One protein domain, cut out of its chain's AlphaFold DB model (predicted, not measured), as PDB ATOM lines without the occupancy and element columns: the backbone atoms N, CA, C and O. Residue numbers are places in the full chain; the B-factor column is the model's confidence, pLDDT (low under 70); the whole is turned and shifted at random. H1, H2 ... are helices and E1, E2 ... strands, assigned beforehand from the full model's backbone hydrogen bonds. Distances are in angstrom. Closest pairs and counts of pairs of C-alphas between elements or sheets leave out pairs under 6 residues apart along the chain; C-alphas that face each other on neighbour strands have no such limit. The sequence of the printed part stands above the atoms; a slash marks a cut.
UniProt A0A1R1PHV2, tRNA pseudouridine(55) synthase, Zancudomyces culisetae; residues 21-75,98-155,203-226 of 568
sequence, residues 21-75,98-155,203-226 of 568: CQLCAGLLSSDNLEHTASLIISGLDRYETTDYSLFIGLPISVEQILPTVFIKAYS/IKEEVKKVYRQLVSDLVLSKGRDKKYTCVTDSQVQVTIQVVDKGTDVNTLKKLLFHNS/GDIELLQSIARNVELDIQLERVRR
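Overview. This is residues 21 to 75, 98 to 155 and 203 to 226 of the 568 residues of the protein "tRNA pseudouridine(55) synthase" of Zancudomyces culisetae (UniProt A0A1R1PHV2). A narrow, strongly twisted sheet of three strands makes a wall, with H1 and H3 crossing each other over one face and the other face bare. Beyond one end of the strands H2, H4 and H5 gather in a group of crossed helices, which gives the domain its length. The 137 printed residues hold, in order, H1 E1 H2 H3 E2 H4 H5 E3; the sheet runs E1 E2 E3 and is mixed, and the class is mixed, helices and strands. The whole is compact, with a radius of gyration of the C-alphas of 16.5 A, yet elongated, spanning 53 by 29 by 25 A.

Arrangement. Start at H1, residues 30 to 44: it is on the sheet of E1, residues 51 to 57, E2, residues 131 to 139, and E3, residues 217 to 226, at a height over the sheet of 7.1 A. It lies over E2, slantwise to the strands at 38 degrees on the local plane. E1 and E2 are parallel, with N 53 and O 131 2.8 A apart; E2 and E3 are antiparallel, with N 134 and O 223 2.8 A apart. Look next at H2, residues 60 to 74, and H3, residues 98 to 117; with H1 they form two layers, helices on one face of a sheet. H3 touches H1 at a steep tilt of 66 degrees, the closest C-alphas being those of Ala 37 and Val 114, 5.1 A. H2 touches H3 with residues 63 to 67 alone, closest at C-alphas 63 and 99, 6.0 A. H5, residues 203 to 214, touches H2 with residues 208 to 212 alone, closest at C-alphas 65 and 212, 6.2 A. H4, residues 144 to 155, only just touches H5, with 3 pairs of C-alphas within 8 A, the closest those of Thr 146 and Ile 211, 7.8 A. H4 and H5 are not on the sheet. Every O i to N i+4 pair is within hydrogen-bond range in H1, H3, H4 and H5; in H2, 9 of 11 are.

Along the chain. Find C-alpha 30 at (-57.894, 85.616, -8.435); from there H1 runs 21.0 A. E1 measures 20.1 A, H2 22.5 A, and H3 28.5 A. E2 covers 26.3 A, H4 16.6 A and H5 16.4 A. E3 runs 26.9 A to C-alpha 226 at (-32.191, 97.152, -6.198).

Size, cuts and confidence. The C-alphas farthest apart, of Asp 120 and Gly 203, are 53.3 A apart. Two cuts leave gaps of 16.5 A between C-alphas 75 and 98 and 15.4 A between C-alphas 155 and 203. The link from H3 to E2 is long. Confidence is under 70 at residues 21 to 23, 64 to 75, 98 to 99, 144 to 155 and 203 to 213.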
ATOM      1  N   CYS A  21     -57.653  75.094 -10.487       68.44
ATOM      2  CA  CYS A  21     -57.468  74.779 -11.900       68.44
ATOM      3  C   CYS A  21     -56.376  73.709 -12.066       68.44
ATOM      4  O   CYS A  21     -55.215  73.982 -11.768       68.44
ATOM      5  N   GLN A  22     -56.716  72.529 -12.593       66.12
ATOM      6  CA  GLN A  22     -55.771  71.411 -12.771       66.12
ATOM      7  C   GLN A  22     -54.634  71.712 -13.766       66.12
ATOM      8  O   GLN A  22     -53.602  71.049 -13.738       66.12
ATOM      9  N   LEU A  23     -54.796  72.722 -14.632       67.00
ATOM     10  CA  LEU A  23     -53.759  73.165 -15.572       67.00
ATOM     11  C   LEU A  23     -52.630  73.921 -14.868       67.00
ATOM     12  O   LEU A  23     -51.461  73.697 -15.160       67.00
ATOM     13  N   CYS A  24     -52.977  74.839 -13.966       70.50
ATOM     14  CA  CYS A  24     -52.012  75.720 -13.307       70.50
ATOM     15  C   CYS A  24     -51.904  75.475 -11.796       70.50
ATOM     16  O   CYS A  24     -51.285  76.275 -11.103       70.50
ATOM     17  N   ALA A  25     -52.522  74.407 -11.286       75.81
ATOM     18  CA  ALA A  25     -52.656  74.100  -9.861       75.81
ATOM     19  C   ALA A  25     -53.180  75.289  -9.025       75.81
ATOM     20  O   ALA A  25     -52.750  75.522  -7.901       75.81
ATOM     21  N   GLY A  26     -54.086  76.088  -9.602       81.38
ATOM     22  CA  GLY A  26     -54.615  77.300  -8.967       81.38
ATOM     23  C   GLY A  26     -53.703  78.532  -9.032       81.38
ATOM     24  O   GLY A  26     -54.116  79.590  -8.573       81.38
ATOM     25  N   LEU A  27     -52.518  78.469  -9.651       84.94
ATOM     26  CA  LEU A  27     -51.591  79.609  -9.761       84.94
ATOM     27  C   LEU A  27     -52.251  80.873 -10.347       84.94
ATOM     28  O   LEU A  27     -51.960  81.979  -9.910       84.94
ATOM     29  N   LEU A  28     -53.147  80.709 -11.327       86.88
ATOM     30  CA  LEU A  28     -53.848  81.807 -12.011       86.88
ATOM     31  C   LEU A  28     -55.206  82.166 -11.375       86.88
ATOM     32  O   LEU A  28     -56.003  82.861 -12.003       86.88
ATOM     33  N   SER A  29     -55.515  81.675 -10.170       89.19
ATOM     34  CA  SER A  29     -56.727  82.081  -9.444       89.19
ATOM     35  C   SER A  29     -56.655  83.555  -9.036       89.19
ATOM     36  O   SER A  29     -55.560  84.028  -8.723       89.19
ATOM     37  N   SER A  30     -57.802  84.234  -8.935       89.00
ATOM     38  CA  SER A  30     -57.894  85.616  -8.435       89.00
ATOM     39  C   SER A  30     -57.120  85.810  -7.135       89.00
ATOM     40  O   SER A  30     -56.273  86.690  -7.066       89.00
ATOM     41  N   ASP A  31     -57.332  84.934  -6.156       90.94
ATOM     42  CA  ASP A  31     -56.800  85.096  -4.801       90.94
ATOM     43  C   ASP A  31     -55.269  85.046  -4.794       90.94
ATOM     44  O   ASP A  31     -54.614  85.906  -4.211       90.94
ATOM     45  N   ASN A  32     -54.684  84.096  -5.530       91.94
ATOM     46  CA  ASN A  32     -53.235  84.001  -5.709       91.94
ATOM     47  C   ASN A  32     -52.646  85.197  -6.466       91.94
ATOM     48  O   ASN A  32     -51.583  85.696  -6.090       91.94
ATOM     49  N   LEU A  33     -53.313  85.676  -7.521       94.06
ATOM     50  CA  LEU A  33     -52.863  86.852  -8.273       94.06
ATOM     51  C   LEU A  33     -52.911  88.117  -7.402       94.06
ATOM     52  O   LEU A  33     -51.956  88.896  -7.397       94.06
ATOM     53  N   GLU A  34     -53.981  88.295  -6.624       94.50
ATOM     54  CA  GLU A  34     -54.130  89.410  -5.690       94.50
ATOM     55  C   GLU A  34     -53.114  89.351  -4.551       94.50
ATOM     56  O   GLU A  34     -52.455  90.353  -4.274       94.50
ATOM     57  N   HIS A  35     -52.935  88.180  -3.939       94.38
ATOM     58  CA  HIS A  35     -51.937  87.967  -2.896       94.38
ATOM     59  C   HIS A  35     -50.530  88.318  -3.395       94.38
ATOM     60  O   HIS A  35     -49.789  89.047  -2.735       94.38
ATOM     61  N   THR A  36     -50.193  87.877  -4.610       95.06
ATOM     62  CA  THR A  36     -48.911  88.196  -5.248       95.06
ATOM     63  C   THR A  36     -48.760  89.695  -5.475       95.06
ATOM     64  O   THR A  36     -47.721  90.260  -5.142       95.06
ATOM     65  N   ALA A  37     -49.792  90.363  -5.996       94.75
ATOM     66  CA  ALA A  37     -49.763  91.808  -6.195       94.75
ATOM     67  C   ALA A  37     -49.553  92.562  -4.868       94.75
ATOM     68  O   ALA A  37     -48.741  93.485  -4.815       94.75
ATOM     69  N   SER A  38     -50.211  92.143  -3.782       92.62
ATOM     70  CA  SER A  38     -50.023  92.729  -2.448       92.62
ATOM     71  C   SER A  38     -48.601  92.553  -1.914       92.62
ATOM     72  O   SER A  38     -48.031  93.512  -1.391       92.62
ATOM     73  N   LEU A  39     -48.008  91.365  -2.080       93.00
ATOM     74  CA  LEU A  39     -46.610  91.109  -1.719       93.00
ATOM     75  C   LEU A  39     -45.649  92.020  -2.497       93.00
ATOM     76  O   LEU A  39     -44.745  92.611  -1.907       93.00
ATOM     77  N   ILE A  40     -45.866  92.164  -3.808       93.75
ATOM     78  CA  ILE A  40     -45.046  93.024  -4.670       93.75
ATOM     79  C   ILE A  40     -45.144  94.484  -4.220       93.75
ATOM     80  O   ILE A  40     -44.111  95.104  -3.990       93.75
ATOM     81  N   ILE A  41     -46.356  95.023  -4.051       91.56
ATOM     82  CA  ILE A  41     -46.571  96.419  -3.629       91.56
ATOM     83  C   ILE A  41     -45.881  96.682  -2.285       91.56
ATOM     84  O   ILE A  41     -45.080  97.607  -2.182       91.56
ATOM     85  N   SER A  42     -46.108  95.813  -1.291       88.50
ATOM     86  CA  SER A  42     -45.481  95.945   0.029       88.50
ATOM     87  C   SER A  42     -43.953  95.929  -0.044       88.50
ATOM     88  O   SER A  42     -43.296  96.639   0.711       88.50
ATOM     89  N   GLY A  43     -43.378  95.116  -0.934       87.38
ATOM     90  CA  GLY A  43     -41.933  95.055  -1.124       87.38
ATOM     91  C   GLY A  43     -41.360  96.250  -1.897       87.38
ATOM     92  O   GLY A  43     -40.197  96.597  -1.691       87.38
ATOM     93  N   LEU A  44     -42.146  96.888  -2.767       89.88
ATOM     94  CA  LEU A  44     -41.734  98.056  -3.554       89.88
ATOM     95  C   LEU A  44     -41.817  99.370  -2.771       89.88
ATOM     96  O   LEU A  44     -41.021 100.268  -3.040       89.88
ATOM     97  N   ASP A  45     -42.712  99.474  -1.785       86.50
ATOM     98  CA  ASP A  45     -42.971 100.718  -1.042       86.50
ATOM     99  C   ASP A  45     -41.725 101.299  -0.356       86.50
ATOM    100  O   ASP A  45     -41.593 102.522  -0.243       86.50
ATOM    101  N   ARG A  46     -40.767 100.442   0.021       83.94
ATOM    102  CA  ARG A  46     -39.481 100.857   0.606       83.94
ATOM    103  C   ARG A  46     -38.523 101.516  -0.390       83.94
ATOM    104  O   ARG A  46     -37.551 102.114   0.051       83.94
ATOM    105  N   TYR A  47     -38.750 101.407  -1.701       86.94
ATOM    106  CA  TYR A  47     -37.880 101.982  -2.728       86.94
ATOM    107  C   TYR A  47     -38.465 103.263  -3.321       86.94
ATOM    108  O   TYR A  47     -39.668 103.435  -3.548       86.94
ATOM    109  N   GLU A  48     -37.562 104.162  -3.678       88.81
ATOM    110  CA  GLU A  48     -37.847 105.255  -4.585       88.81
ATOM    111  C   GLU A  48     -37.847 104.723  -6.024       88.81
ATOM    112  O   GLU A  48     -36.826 104.695  -6.717       88.81
ATOM    113  N   THR A  49     -38.989 104.187  -6.446       89.75
ATOM    114  CA  THR A  49     -39.177 103.652  -7.793       89.75
ATOM    115  C   THR A  49     -40.624 103.790  -8.259       89.75
ATOM    116  O   THR A  49     -41.547 103.869  -7.448       89.75
ATOM    117  N   THR A  50     -40.805 103.794  -9.575       91.00
ATOM    118  CA  THR A  50     -42.100 103.713 -10.272       91.00
ATOM    119  C   THR A  50     -42.166 102.500 -11.198       91.00
ATOM    120  O   THR A  50     -43.188 102.247 -11.827       91.00
ATOM    121  N   ASP A  51     -41.078 101.743 -11.300       93.50
ATOM    122  CA  ASP A  51     -40.961 100.574 -12.157       93.50
ATOM    123  C   ASP A  51     -40.216  99.435 -11.451       93.50
ATOM    124  O   ASP A  51     -39.527  99.647 -10.447       93.50
ATOM    125  N   TYR A  52     -40.421  98.213 -11.939       95.69
ATOM    126  CA  TYR A  52     -39.794  97.002 -11.409       95.69
ATOM    127  C   TYR A  52     -39.706  95.901 -12.472       95.69
ATOM    128  O   TYR A  52     -40.481  95.885 -13.425       95.69
ATOM    129  N   SER A  53     -38.793  94.949 -12.285       95.69
ATOM    130  CA  SER A  53     -38.696  93.723 -13.086       95.69
ATOM    131  C   SER A  53     -39.187  92.525 -12.282       95.69
ATOM    132  O   SER A  53     -38.715  92.293 -11.167       95.69
ATOM    133  N   LEU A  54     -40.098  91.731 -12.853       95.75
ATOM    134  CA  LEU A  54     -40.717  90.587 -12.178       95.75
ATOM    135  C   LEU A  54     -40.117  89.237 -12.602       95.75
ATOM    136  O   LEU A  54     -40.283  88.757 -13.733       95.75
ATOM    137  N   PHE A  55     -39.497  88.560 -11.642       93.69
ATOM    138  CA  PHE A  55     -38.984  87.201 -11.763       93.69
ATOM    139  C   PHE A  55     -39.855  86.235 -10.970       93.69
ATOM    140  O   PHE A  55     -40.291  86.541  -9.864       93.69
ATOM    141  N   ILE A  56     -40.112  85.060 -11.547       91.06
ATOM    142  CA  ILE A  56     -40.988  84.053 -10.949       91.06
ATOM    143  C   ILE A  56     -40.316  82.691 -11.050       91.06
ATOM    144  O   ILE A  56     -40.034  82.205 -12.156       91.06
ATOM    145  N   GLY A  57     -40.069  82.088  -9.893       89.38
ATOM    146  CA  GLY A  57     -39.686  80.692  -9.750       89.38
ATOM    147  C   GLY A  57     -40.930  79.822  -9.609       89.38
ATOM    148  O   GLY A  57     -41.773  80.086  -8.758       89.38
ATOM    149  N   LEU A  58     -41.049  78.789 -10.444       85.50
ATOM    150  CA  LEU A  58     -42.108  77.785 -10.334       85.50
ATOM    151  C   LEU A  58     -41.527  76.498  -9.733       85.50
ATOM    152  O   LEU A  58     -40.358  76.190  -9.986       85.50
ATOM    153  N   PRO A  59     -42.302  75.739  -8.941       79.81
ATOM    154  CA  PRO A  59     -41.851  74.457  -8.436       79.81
ATOM    155  C   PRO A  59     -41.832  73.430  -9.572       79.81
ATOM    156  O   PRO A  59     -42.608  73.506 -10.527       79.81
ATOM    157  N   ILE A  60     -40.961  72.427  -9.442       73.38
ATOM    158  CA  ILE A  60     -40.793  71.369 -10.448       73.38
ATOM    159  C   ILE A  60     -42.126  70.665 -10.744       73.38
ATOM    160  O   ILE A  60     -42.383  70.345 -11.897       73.38
ATOM    161  N   SER A  61     -42.998  70.475  -9.749       73.00
ATOM    162  CA  SER A  61     -44.327  69.881  -9.939       73.00
ATOM    163  C   SER A  61     -45.162  70.628 -10.982       73.00
ATOM    164  O   SER A  61     -45.639  70.016 -11.933       73.00
ATOM    165  N   VAL A  62     -45.262  71.955 -10.879       74.06
ATOM    166  CA  VAL A  62     -45.992  72.789 -11.852       74.06
ATOM    167  C   VAL A  62     -45.331  72.742 -13.228       74.06
ATOM    168  O   VAL A  62     -46.018  72.618 -14.242       74.06
ATOM    169  N   GLU A  63     -43.998  72.780 -13.288       71.75
ATOM    170  CA  GLU A  63     -43.266  72.704 -14.559       71.75
ATOM    171  C   GLU A  63     -43.508  71.389 -15.319       71.75
ATOM    172  O   GLU A  63     -43.385  71.361 -16.543       71.75
ATOM    173  N   GLN A  64     -43.868  70.321 -14.605       68.88
ATOM    174  CA  GLN A  64     -44.076  68.974 -15.145       68.88
ATOM    175  C   GLN A  64     -45.560  68.675 -15.432       68.88
ATOM    176  O   GLN A  64     -45.877  67.942 -16.371       68.88
ATOM    177  N   ILE A  65     -46.490  69.290 -14.693       66.12
ATOM    178  CA  ILE A  65     -47.936  69.199 -14.971       66.12
ATOM    179  C   ILE A  65     -48.289  69.895 -16.289       66.12
ATOM    180  O   ILE A  65     -49.060  69.358 -17.085       66.12
ATOM    181  N   LEU A  66     -47.699  71.066 -16.551       63.62
ATOM    182  CA  LEU A  66     -48.046  71.916 -17.694       63.62
ATOM    183  C   LEU A  66     -47.962  71.207 -19.069       63.62
ATOM    184  O   LEU A  66     -48.919  71.308 -19.839       63.62
ATOM    185  N   PRO A  67     -46.897  70.441 -19.388       57.47
ATOM    186  CA  PRO A  67     -46.849  69.592 -20.586       57.47
ATOM    187  C   PRO A  67     -47.907  68.484 -20.619       57.47
ATOM    188  O   PRO A  67     -48.489  68.216 -21.669       57.47
ATOM    189  N   THR A  68     -48.180  67.856 -19.475       55.03
ATOM    190  CA  THR A  68     -49.058  66.680 -19.369       55.03
ATOM    191  C   THR A  68     -50.506  67.017 -19.719       55.03
ATOM    192  O   THR A  68     -51.168  66.288 -20.461       55.03
ATOM    193  N   VAL A  69     -51.007  68.152 -19.230       54.66
ATOM    194  CA  VAL A  69     -52.392  68.562 -19.489       54.66
ATOM    195  C   VAL A  69     -52.573  69.088 -20.918       54.66
ATOM    196  O   VAL A  69     -53.602  68.827 -21.538       54.66
ATOM    197  N   PHE A  70     -51.561  69.755 -21.485       52.91
ATOM    198  CA  PHE A  70     -51.586  70.196 -22.885       52.91
ATOM    199  C   PHE A  70     -51.679  69.017 -23.860       52.91
ATOM    200  O   PHE A  70     -52.446  69.063 -24.819       52.91
ATOM    201  N   ILE A  71     -50.959  67.927 -23.575       49.41
ATOM    202  CA  ILE A  71     -51.055  66.684 -24.348       49.41
ATOM    203  C   ILE A  71     -52.446  66.065 -24.195       49.41
ATOM    204  O   ILE A  71     -53.045  65.708 -25.203       49.41
ATOM    205  N   LYS A  72     -53.013  65.996 -22.980       48.44
ATOM    206  CA  LYS A  72     -54.381  65.484 -22.770       48.44
ATOM    207  C   LYS A  72     -55.427  66.279 -23.559       48.44
ATOM    208  O   LYS A  72     -56.319  65.672 -24.137       48.44
ATOM    209  N   ALA A  73     -55.296  67.604 -23.628       47.72
ATOM    210  CA  ALA A  73     -56.186  68.463 -24.411       47.72
ATOM    211  C   ALA A  73     -56.054  68.244 -25.932       47.72
ATOM    212  O   ALA A  73     -57.054  68.308 -26.635       47.72
ATOM    213  N   TYR A  74     -54.848  67.945 -26.430       46.66
ATOM    214  CA  TYR A  74     -54.592  67.645 -27.850       46.66
ATOM    215  C   TYR A  74     -54.855  66.185 -28.248       46.66
ATOM    216  O   TYR A  74     -54.993  65.892 -29.431       46.66
ATOM    217  N   SER A  75     -54.890  65.273 -27.276       43.41
ATOM    218  CA  SER A  75     -55.179  63.844 -27.480       43.41
ATOM    219  C   SER A  75     -56.674  63.536 -27.375       43.41
ATOM    220  O   SER A  75     -57.085  62.403 -27.602       43.41
ATOM    221  N   ILE A  98     -44.206  75.533 -22.576       64.81
ATOM    222  CA  ILE A  98     -45.465  75.965 -21.922       64.81
ATOM    223  C   ILE A  98     -45.215  76.746 -20.624       64.81
ATOM    224  O   ILE A  98     -45.895  77.728 -20.336       64.81
ATOM    225  N   LYS A  99     -44.185  76.359 -19.868       69.81
ATOM    226  CA  LYS A  99     -43.719  77.063 -18.667       69.81
ATOM    227  C   LYS A  99     -43.450  78.555 -18.908       69.81
ATOM    228  O   LYS A  99     -43.786  79.373 -18.056       69.81
ATOM    229  N   GLU A 100     -42.843  78.921 -20.033       74.94
ATOM    230  CA  GLU A 100     -42.529  80.322 -20.328       74.94
ATOM    231  C   GLU A 100     -43.779  81.111 -20.733       74.94
ATOM    232  O   GLU A 100     -43.908  82.266 -20.336       74.94
ATOM    233  N   GLU A 101     -44.746  80.488 -21.408       75.06
ATOM    234  CA  GLU A 101     -46.040  81.121 -21.701       75.06
ATOM    235  C   GLU A 101     -46.876  81.347 -20.436       75.06
ATOM    236  O   GLU A 101     -47.404  82.439 -20.232       75.06
ATOM    237  N   VAL A 102     -46.918  80.377 -19.516       78.38
ATOM    238  CA  VAL A 102     -47.605  80.553 -18.222       78.38
ATOM    239  C   VAL A 102     -46.973  81.676 -17.410       78.38
ATOM    240  O   VAL A 102     -47.689  82.515 -16.870       78.38
ATOM    241  N   LYS A 103     -45.637  81.745 -17.364       84.12
ATOM    242  CA  LYS A 103     -44.942  82.862 -16.715       84.12
ATOM    243  C   LYS A 103     -45.272  84.199 -17.372       84.12
ATOM    244  O   LYS A 103     -45.439  85.171 -16.650       84.12
ATOM    245  N   LYS A 104     -45.354  84.277 -18.706       84.25
ATOM    246  CA  LYS A 104     -45.726  85.515 -19.414       84.25
ATOM    247  C   LYS A 104     -47.135  85.969 -19.040       84.25
ATOM    248  O   LYS A 104     -47.294  87.110 -18.620       84.25
ATOM    249  N   VAL A 105     -48.123  85.075 -19.129       86.44
ATOM    250  CA  VAL A 105     -49.520  85.381 -18.774       86.44
ATOM    251  C   VAL A 105     -49.624  85.796 -17.310       86.44
ATOM    252  O   VAL A 105     -50.210  86.827 -17.000       86.44
ATOM    253  N   TYR A 106     -49.003  85.035 -16.410       89.31
ATOM    254  CA  TYR A 106     -49.008  85.349 -14.987       89.31
ATOM    255  C   TYR A 106     -48.359  86.709 -14.705       89.31
ATOM    256  O   TYR A 106     -48.939  87.523 -13.990       89.31
ATOM    257  N   ARG A 107     -47.179  86.987 -15.287       90.75
ATOM    258  CA  ARG A 107     -46.507  88.288 -15.144       90.75
ATOM    259  C   ARG A 107     -47.417  89.419 -15.595       90.75
ATOM    260  O   ARG A 107     -47.506  90.402 -14.873       90.75
ATOM    261  N   GLN A 108     -48.091  89.276 -16.737       91.69
ATOM    262  CA  GLN A 108     -48.997  90.301 -17.253       91.69
ATOM    263  C   GLN A 108     -50.141  90.578 -16.271       91.69
ATOM    264  O   GLN A 108     -50.304  91.711 -15.834       91.69
ATOM    265  N   LEU A 109     -50.864  89.536 -15.849       93.19
ATOM    266  CA  LEU A 109     -52.014  89.674 -14.949       93.19
ATOM    267  C   LEU A 109     -51.633  90.290 -13.597       93.19
ATOM    268  O   LEU A 109     -52.317  91.185 -13.104       93.19
ATOM    269  N   VAL A 110     -50.528  89.834 -13.000       93.31
ATOM    270  CA  VAL A 110     -50.027  90.404 -11.742       93.31
ATOM    271  C   VAL A 110     -49.568  91.849 -11.943       93.31
ATOM    272  O   VAL A 110     -49.843  92.689 -11.093       93.31
ATOM    273  N   SER A 111     -48.918  92.165 -13.066       93.31
ATOM    274  CA  SER A 111     -48.471  93.533 -13.363       93.31
ATOM    275  C   SER A 111     -49.641  94.500 -13.502       93.31
ATOM    276  O   SER A 111     -49.581  95.595 -12.947       93.31
ATOM    277  N   ASP A 112     -50.719  94.083 -14.168       93.88
ATOM    278  CA  ASP A 112     -51.943  94.876 -14.309       93.88
ATOM    279  C   ASP A 112     -52.600  95.124 -12.939       93.88
ATOM    280  O   ASP A 112     -53.004  96.249 -12.622       93.88
ATOM    281  N   LEU A 113     -52.635  94.103 -12.073       94.12
ATOM    282  CA  LEU A 113     -53.127  94.242 -10.700       94.12
ATOM    283  C   LEU A 113     -52.262  95.193  -9.871       94.12
ATOM    284  O   LEU A 113     -52.810  96.072  -9.207       94.12
ATOM    285  N   VAL A 114     -50.935  95.067  -9.936       93.75
ATOM    286  CA  VAL A 114     -49.991  95.954  -9.235       93.75
ATOM    287  C   VAL A 114     -50.156  97.405  -9.696       93.75
ATOM    288  O   VAL A 114     -50.195  98.310  -8.862       93.75
ATOM    289  N   LEU A 115     -50.328  97.632 -11.001       92.56
ATOM    290  CA  LEU A 115     -50.568  98.962 -11.564       92.56
ATOM    291  C   LEU A 115     -51.902  99.561 -11.091       92.56
ATOM    292  O   LEU A 115     -51.975 100.763 -10.837       92.56
ATOM    293  N   SER A 116     -52.948  98.737 -10.967       90.38
ATOM    294  CA  SER A 116     -54.281  99.195 -10.548       90.38
ATOM    295  C   SER A 116     -54.426  99.401  -9.035       90.38
ATOM    296  O   SER A 116     -55.172 100.283  -8.618       90.38
ATOM    297  N   LYS A 117     -53.728  98.597  -8.218       86.75
ATOM    298  CA  LYS A 117     -53.838  98.592  -6.749       86.75
ATOM    299  C   LYS A 117     -52.721  99.359  -6.036       86.75
ATOM    300  O   LYS A 117     -52.777  99.489  -4.812       86.75
ATOM    301  N   GLY A 118     -51.704  99.842  -6.755       73.69
ATOM    302  CA  GLY A 118     -50.683 100.720  -6.182       73.69
ATOM    303  C   GLY A 118     -51.346 101.942  -5.541       73.69
ATOM    304  O   GLY A 118     -52.149 102.599  -6.196       73.69
ATOM    305  N   ARG A 119     -51.071 102.188  -4.251       70.88
ATOM    306  CA  ARG A 119     -51.744 103.230  -3.453       70.88
ATOM    307  C   ARG A 119     -51.420 104.630  -3.992       70.88
ATOM    308  O   ARG A 119     -52.111 105.144  -4.863       70.88
ATOM    309  N   ASP A 120     -50.331 105.217  -3.501       74.62
ATOM    310  CA  ASP A 120     -49.885 106.565  -3.872       74.62
ATOM    311  C   ASP A 120     -48.925 106.543  -5.072       74.62
ATOM    312  O   ASP A 120     -48.770 107.531  -5.788       74.62
ATOM    313  N   LYS A 121     -48.282 105.393  -5.313       81.44
ATOM    314  CA  LYS A 121     -47.344 105.158  -6.413       81.44
ATOM    315  C   LYS A 121     -47.937 104.144  -7.385       81.44
ATOM    316  O   LYS A 121     -48.372 103.064  -6.987       81.44
ATOM    317  N   LYS A 122     -47.903 104.474  -8.676       88.81
ATOM    318  CA  LYS A 122     -48.230 103.539  -9.758       88.81
ATOM    319  C   LYS A 122     -46.957 102.833 -10.209       88.81
ATOM    320  O   LYS A 122     -46.052 103.486 -10.724       88.81
ATOM    321  N   TYR A 123     -46.900 101.517 -10.015       92.94
ATOM    322  CA  TYR A 123     -45.742 100.704 -10.377       92.94
ATOM    323  C   TYR A 123     -45.947 100.023 -11.731       92.94
ATOM    324  O   TYR A 123     -46.930  99.312 -11.932       92.94
ATOM    325  N   THR A 124     -44.995 100.202 -12.643       93.69
ATOM    326  CA  THR A 124     -45.018  99.595 -13.982       93.69
ATOM    327  C   THR A 124     -44.014  98.448 -14.062       93.69
ATOM    328  O   THR A 124     -42.845  98.624 -13.731       93.69
ATOM    329  N   CYS A 125     -44.435  97.269 -14.522       94.81
ATOM    330  CA  CYS A 125     -43.493  96.175 -14.752       94.81
ATOM    331  C   CYS A 125     -42.759  96.372 -16.088       94.81
ATOM    332  O   CYS A 125     -43.393  96.487 -17.136       94.81
ATOM    333  N   VAL A 126     -41.427  96.359 -16.061       94.38
ATOM    334  CA  VAL A 126     -40.547  96.462 -17.237       94.38
ATOM    335  C   VAL A 126     -39.483  95.360 -17.198       94.38
ATOM    336  O   VAL A 126     -39.330  94.665 -16.197       94.38
ATOM    337  N   THR A 127     -38.754  95.138 -18.292       88.94
ATOM    338  CA  THR A 127     -37.711  94.097 -18.342       88.94
ATOM    339  C   THR A 127     -36.438  94.509 -17.608       88.94
ATOM    340  O   THR A 127     -35.878  93.702 -16.867       88.94
ATOM    341  N   ASP A 128     -36.041  95.775 -17.739       88.88
ATOM    342  CA  ASP A 128     -34.718  96.279 -17.346       88.88
ATOM    343  C   ASP A 128     -34.790  97.322 -16.220       88.88
ATOM    344  O   ASP A 128     -34.085  98.329 -16.229       88.88
ATOM    345  N   SER A 129     -35.661  97.093 -15.236       92.56
ATOM    346  CA  SER A 129     -35.709  97.928 -14.039       92.56
ATOM    347  C   SER A 129     -34.496  97.687 -13.142       92.56
ATOM    348  O   SER A 129     -34.002  96.564 -12.989       92.56
ATOM    349  N   GLN A 130     -34.074  98.747 -12.452       90.38
ATOM    350  CA  GLN A 130     -33.111  98.650 -11.358       90.38
ATOM    351  C   GLN A 130     -33.680  97.901 -10.148       90.38
ATOM    352  O   GLN A 130     -32.902  97.361  -9.366       90.38
ATOM    353  N   VAL A 131     -35.004  97.852  -9.961       92.25
ATOM    354  CA  VAL A 131     -35.634  97.133  -8.846       92.25
ATOM    355  C   VAL A 131     -36.165  95.794  -9.341       92.25
ATOM    356  O   VAL A 131     -37.052  95.716 -10.184       92.25
ATOM    357  N   GLN A 132     -35.613  94.712  -8.809       93.75
ATOM    358  CA  GLN A 132     -35.962  93.346  -9.174       93.75
ATOM    359  C   GLN A 132     -36.799  92.720  -8.067       93.75
ATOM    360  O   GLN A 132     -36.349  92.611  -6.924       93.75
ATOM    361  N   VAL A 133     -37.985  92.247  -8.429       94.81
ATOM    362  CA  VAL A 133     -38.881  91.502  -7.549       94.81
ATOM    363  C   VAL A 133     -38.844  90.037  -7.951       94.81
ATOM    364  O   VAL A 133     -39.048  89.697  -9.114       94.81
ATOM    365  N   THR A 134     -38.544  89.161  -6.999       94.12
ATOM    366  CA  THR A 134     -38.513  87.711  -7.197       94.12
ATOM    367  C   THR A 134     -39.594  87.068  -6.344       94.12
ATOM    368  O   THR A 134     -39.561  87.147  -5.117       94.12
ATOM    369  N   ILE A 135     -40.550  86.439  -7.017       94.50
ATOM    370  CA  ILE A 135     -41.589  85.614  -6.414       94.50
ATOM    371  C   ILE A 135     -41.169  84.156  -6.552       94.50
ATOM    372  O   ILE A 135     -40.868  83.694  -7.655       94.50
ATOM    373  N   GLN A 136     -41.179  83.423  -5.445       92.38
ATOM    374  CA  GLN A 136     -40.962  81.986  -5.450       92.38
ATOM    375  C   GLN A 136     -42.280  81.295  -5.128       92.38
ATOM    376  O   GLN A 136     -42.862  81.485  -4.063       92.38
ATOM    377  N   VAL A 137     -42.741  80.472  -6.064       90.31
ATOM    378  CA  VAL A 137     -43.872  79.577  -5.848       90.31
ATOM    379  C   VAL A 137     -43.322  78.255  -5.323       90.31
ATOM    380  O   VAL A 137     -42.418  77.658  -5.919       90.31
ATOM    381  N   VAL A 138     -43.838  77.810  -4.188       87.62
ATOM    382  CA  VAL A 138     -43.440  76.575  -3.511       87.62
ATOM    383  C   VAL A 138     -44.609  75.603  -3.557       87.62
ATOM    384  O   VAL A 138     -45.756  76.002  -3.405       87.62
ATOM    385  N   ASP A 139     -44.320  74.325  -3.771       85.44
ATOM    386  CA  ASP A 139     -45.308  73.259  -3.626       85.44
ATOM    387  C   ASP A 139     -45.191  72.656  -2.225       85.44
ATOM    388  O   ASP A 139     -44.162  72.065  -1.888       85.44
ATOM    389  N   LYS A 140     -46.226  72.850  -1.406       83.69
ATOM    390  CA  LYS A 140     -46.341  72.288  -0.053       83.69
ATOM    391  C   LYS A 140     -47.080  70.954  -0.023       83.69
ATOM    392  O   LYS A 140     -46.988  70.244   0.974       83.69
ATOM    393  N   GLY A 141     -47.831  70.639  -1.073       76.25
ATOM    394  CA  GLY A 141     -48.749  69.506  -1.087       76.25
ATOM    395  C   GLY A 141     -48.124  68.222  -1.628       76.25
ATOM    396  O   GLY A 141     -48.464  67.130  -1.169       76.25
ATOM    397  N   THR A 142     -47.159  68.322  -2.550       72.69
ATOM    398  CA  THR A 142     -46.475  67.137  -3.090       72.69
ATOM    399  C   THR A 142     -45.320  66.697  -2.195       72.69
ATOM    400  O   THR A 142     -44.378  67.451  -1.939       72.69
ATOM    401  N   ASP A 143     -45.329  65.433  -1.772       71.44
ATOM    402  CA  ASP A 143     -44.245  64.892  -0.962       71.44
ATOM    403  C   ASP A 143     -42.923  64.765  -1.749       71.44
ATOM    404  O   ASP A 143     -42.870  64.469  -2.949       71.44
ATOM    405  N   VAL A 144     -41.811  64.954  -1.036       66.81
ATOM    406  CA  VAL A 144     -40.457  64.945  -1.612       66.81
ATOM    407  C   VAL A 144     -40.110  63.602  -2.262       66.81
ATOM    408  O   VAL A 144     -39.333  63.571  -3.217       66.81
ATOM    409  N   ASN A 145     -40.657  62.481  -1.781       65.12
ATOM    410  CA  ASN A 145     -40.370  61.169  -2.359       65.12
ATOM    411  C   ASN A 145     -41.068  60.994  -3.713       65.12
ATOM    412  O   ASN A 145     -40.461  60.441  -4.628       65.12
ATOM    413  N   THR A 146     -42.279  61.520  -3.876       65.31
ATOM    414  CA  THR A 146     -43.000  61.580  -5.155       65.31
ATOM    415  C   THR A 146     -42.280  62.473  -6.164       65.31
ATOM    416  O   THR A 146     -42.046  62.048  -7.298       65.31
ATOM    417  N   LEU A 147     -41.795  63.647  -5.745       62.34
ATOM    418  CA  LEU A 147     -40.953  64.504  -6.596       62.34
ATOM    419  C   LEU A 147     -39.634  63.820  -6.994       62.34
ATOM    420  O   LEU A 147     -39.205  63.908  -8.145       62.34
ATOM    421  N   LYS A 148     -38.992  63.099  -6.064       62.59
ATOM    422  CA  LYS A 148     -37.794  62.298  -6.359       62.59
ATOM    423  C   LYS A 148     -38.099  61.194  -7.367       62.59
ATOM    424  O   LYS A 148     -37.345  61.054  -8.324       62.59
ATOM    425  N   LYS A 149     -39.192  60.439  -7.197       64.00
ATOM    426  CA  LYS A 149     -39.614  59.393  -8.148       64.00
ATOM    427  C   LYS A 149     -39.777  59.954  -9.560       64.00
ATOM    428  O   LYS A 149     -39.259  59.357 -10.496       64.00
ATOM    429  N   LEU A 150     -40.385  61.134  -9.692       58.69
ATOM    430  CA  LEU A 150     -40.520  61.831 -10.971       58.69
ATOM    431  C   LEU A 150     -39.155  62.179 -11.600       58.69
ATOM    432  O   LEU A 150     -38.930  61.950 -12.789       58.69
ATOM    433  N   LEU A 151     -38.216  62.698 -10.803       55.50
ATOM    434  CA  LEU A 151     -36.856  63.012 -11.260       55.50
ATOM    435  C   LEU A 151     -36.071  61.752 -11.674       55.50
ATOM    436  O   LEU A 151     -35.338  61.792 -12.660       55.50
ATOM    437  N   PHE A 152     -36.242  60.638 -10.954       52.75
ATOM    438  CA  PHE A 152     -35.577  59.357 -11.235       52.75
ATOM    439  C   PHE A 152     -36.164  58.606 -12.443       52.75
ATOM    440  O   PHE A 152     -35.418  57.946 -13.168       52.75
ATOM    441  N   HIS A 153     -37.474  58.693 -12.689       52.47
ATOM    442  CA  HIS A 153     -38.088  58.119 -13.893       52.47
ATOM    443  C   HIS A 153     -37.617  58.850 -15.160       52.47
ATOM    444  O   HIS A 153     -37.224  58.212 -16.137       52.47
ATOM    445  N   ASN A 154     -37.509  60.182 -15.099       47.16
ATOM    446  CA  ASN A 154     -36.983  60.997 -16.196       47.16
ATOM    447  C   ASN A 154     -35.472  60.829 -16.450       47.16
ATOM    448  O   ASN A 154     -35.014  61.134 -17.545       47.16
ATOM    449  N   SER A 155     -34.677  60.354 -15.482       40.50
ATOM    450  CA  SER A 155     -33.248  60.091 -15.716       40.50
ATOM    451  C   SER A 155     -33.004  58.754 -16.422       40.50
ATOM    452  O   SER A 155     -32.082  58.648 -17.222       40.50
ATOM    453  N   GLY A 203     -47.723  53.751 -15.347       47.75
ATOM    454  CA  GLY A 203     -47.428  54.291 -14.017       47.75
ATOM    455  C   GLY A 203     -46.976  55.752 -14.036       47.75
ATOM    456  O   GLY A 203     -47.263  56.484 -13.093       47.75
ATOM    457  N   ASP A 204     -46.332  56.206 -15.114       52.22
ATOM    458  CA  ASP A 204     -45.833  57.583 -15.233       52.22
ATOM    459  C   ASP A 204     -46.977  58.593 -15.427       52.22
ATOM    460  O   ASP A 204     -46.963  59.680 -14.844       52.22
ATOM    461  N   ILE A 205     -48.015  58.222 -16.184       54.06
ATOM    462  CA  ILE A 205     -49.214  59.052 -16.381       54.06
ATOM    463  C   ILE A 205     -50.038  59.124 -15.090       54.06
ATOM    464  O   ILE A 205     -50.497  60.203 -14.707       54.06
ATOM    465  N   GLU A 206     -50.205  57.999 -14.396       58.53
ATOM    466  CA  GLU A 206     -50.922  57.939 -13.119       58.53
ATOM    467  C   GLU A 206     -50.186  58.729 -12.021       58.53
ATOM    468  O   GLU A 206     -50.811  59.477 -11.264       58.53
ATOM    469  N   LEU A 207     -48.850  58.670 -12.007       62.59
ATOM    470  CA  LEU A 207     -47.989  59.477 -11.141       62.59
ATOM    471  C   LEU A 207     -48.139  60.980 -11.423       62.59
ATOM    472  O   LEU A 207     -48.322  61.762 -10.490       62.59
ATOM    473  N   LEU A 208     -48.113  61.399 -12.691       60.00
ATOM    474  CA  LEU A 208     -48.299  62.804 -13.081       60.00
ATOM    475  C   LEU A 208     -49.694  63.333 -12.713       60.00
ATOM    476  O   LEU A 208     -49.822  64.464 -12.242       60.00
ATOM    477  N   GLN A 209     -50.739  62.516 -12.873       63.22
ATOM    478  CA  GLN A 209     -52.099  62.865 -12.451       63.22
ATOM    479  C   GLN A 209     -52.235  62.932 -10.926       63.22
ATOM    480  O   GLN A 209     -52.902  63.830 -10.416       63.22
ATOM    481  N   SER A 210     -51.589  62.021 -10.193       65.19
ATOM    482  CA  SER A 210     -51.528  62.077  -8.731       65.19
ATOM    483  C   SER A 210     -50.839  63.352  -8.251       65.19
ATOM    484  O   SER A 210     -51.311  63.964  -7.297       65.19
ATOM    485  N   ILE A 211     -49.755  63.770  -8.908       64.50
ATOM    486  CA  ILE A 211     -49.066  65.023  -8.581       64.50
ATOM    487  C   ILE A 211     -50.006  66.201  -8.831       64.50
ATOM    488  O   ILE A 211     -50.221  66.989  -7.921       64.50
ATOM    489  N   ALA A 212     -50.650  66.274 -10.002       65.12
ATOM    490  CA  ALA A 212     -51.581  67.356 -10.340       65.12
ATOM    491  C   ALA A 212     -52.726  67.546  -9.327       65.12
ATOM    492  O   ALA A 212     -53.165  68.676  -9.123       65.12
ATOM    493  N   ARG A 213     -53.191  66.470  -8.676       69.06
ATOM    494  CA  ARG A 213     -54.228  66.530  -7.627       69.06
ATOM    495  C   ARG A 213     -53.702  66.999  -6.270       69.06
ATOM    496  O   ARG A 213     -54.466  67.561  -5.492       69.06
ATOM    497  N   ASN A 214     -52.424  66.759  -5.990       72.12
ATOM    498  CA  ASN A 214     -51.820  66.999  -4.680       72.12
ATOM    499  C   ASN A 214     -51.050  68.320  -4.596       72.12
ATOM    500  O   ASN A 214     -50.653  68.695  -3.498       72.12
ATOM    501  N   VAL A 215     -50.832  69.029  -5.709       75.56
ATOM    502  CA  VAL A 215     -50.118  70.312  -5.676       75.56
ATOM    503  C   VAL A 215     -50.884  71.328  -4.836       75.56
ATOM    504  O   VAL A 215     -52.033  71.667  -5.125       75.56
ATOM    505  N   GLU A 216     -50.198  71.869  -3.833       83.81
ATOM    506  CA  GLU A 216     -50.677  72.988  -3.029       83.81
ATOM    507  C   GLU A 216     -49.641  74.102  -3.094       83.81
ATOM    508  O   GLU A 216     -48.515  73.946  -2.622       83.81
ATOM    509  N   LEU A 217     -50.006  75.206  -3.746       87.81
ATOM    510  CA  LEU A 217     -49.083  76.299  -4.011       87.81
ATOM    511  C   LEU A 217     -49.051  77.288  -2.850       87.81
ATOM    512  O   LEU A 217     -50.085  77.779  -2.411       87.81
ATOM    513  N   ASP A 218     -47.843  77.625  -2.424       88.44
ATOM    514  CA  ASP A 218     -47.552  78.734  -1.528       88.44
ATOM    515  C   ASP A 218     -46.725  79.771  -2.276       88.44
ATOM    516  O   ASP A 218     -45.660  79.459  -2.816       88.44
ATOM    517  N   ILE A 219     -47.224  81.002  -2.342       92.56
ATOM    518  CA  ILE A 219     -46.570  82.080  -3.078       92.56
ATOM    519  C   ILE A 219     -45.844  82.962  -2.079       92.56
ATOM    520  O   ILE A 219     -46.454  83.565  -1.204       92.56
ATOM    521  N   GLN A 220     -44.528  83.051  -2.228       90.31
ATOM    522  CA  GLN A 220     -43.682  83.805  -1.320       90.31
ATOM    523  C   GLN A 220     -42.944  84.907  -2.069       90.31
ATOM    524  O   GLN A 220     -42.436  84.713  -3.179       90.31
ATOM    525  N   LEU A 221     -42.834  86.067  -1.425       89.06
ATOM    526  CA  LEU A 221     -41.877  87.084  -1.826       89.06
ATOM    527  C   LEU A 221     -40.484  86.621  -1.399       89.06
ATOM    528  O   LEU A 221     -40.112  86.758  -0.237       89.06
ATOM    529  N   GLU A 222     -39.723  86.056  -2.332       89.81
ATOM    530  CA  GLU A 222     -38.358  85.607  -2.050       89.81
ATOM    531  C   GLU A 222     -37.456  86.813  -1.794       89.81
ATOM    532  O   GLU A 222     -36.664  86.822  -0.851       89.81
ATOM    533  N   ARG A 223     -37.565  87.838  -2.650       87.88
ATOM    534  CA  ARG A 223     -36.740  89.038  -2.537       87.88
ATOM    535  C   ARG A 223     -37.273  90.204  -3.359       87.88
ATOM    536  O   ARG A 223     -37.616  90.030  -4.526       87.88
ATOM    537  N   VAL A 224     -37.178  91.406  -2.803       88.88
ATOM    538  CA  VAL A 224     -37.080  92.651  -3.580       88.88
ATOM    539  C   VAL A 224     -35.684  93.202  -3.379       88.88
ATOM    540  O   VAL A 224     -35.202  93.233  -2.249       88.88
ATOM    541  N   ARG A 225     -35.013  93.560  -4.472       89.00
ATOM    542  CA  ARG A 225     -33.710  94.213  -4.387       89.00
ATOM    543  C   ARG A 225     -33.522  95.258  -5.463       89.00
ATOM    544  O   ARG A 225     -33.947  95.048  -6.599       89.00
ATOM    545  N   ARG A 226     -32.777  96.312  -5.152       89.81
ATOM    546  CA  ARG A 226     -32.191  97.152  -6.198       89.81
ATOM    547  C   ARG A 226     -30.868  96.566  -6.701       89.81
ATOM    548  O   ARG A 226     -30.117  95.959  -5.936       89.81
TER     549      ARG A 226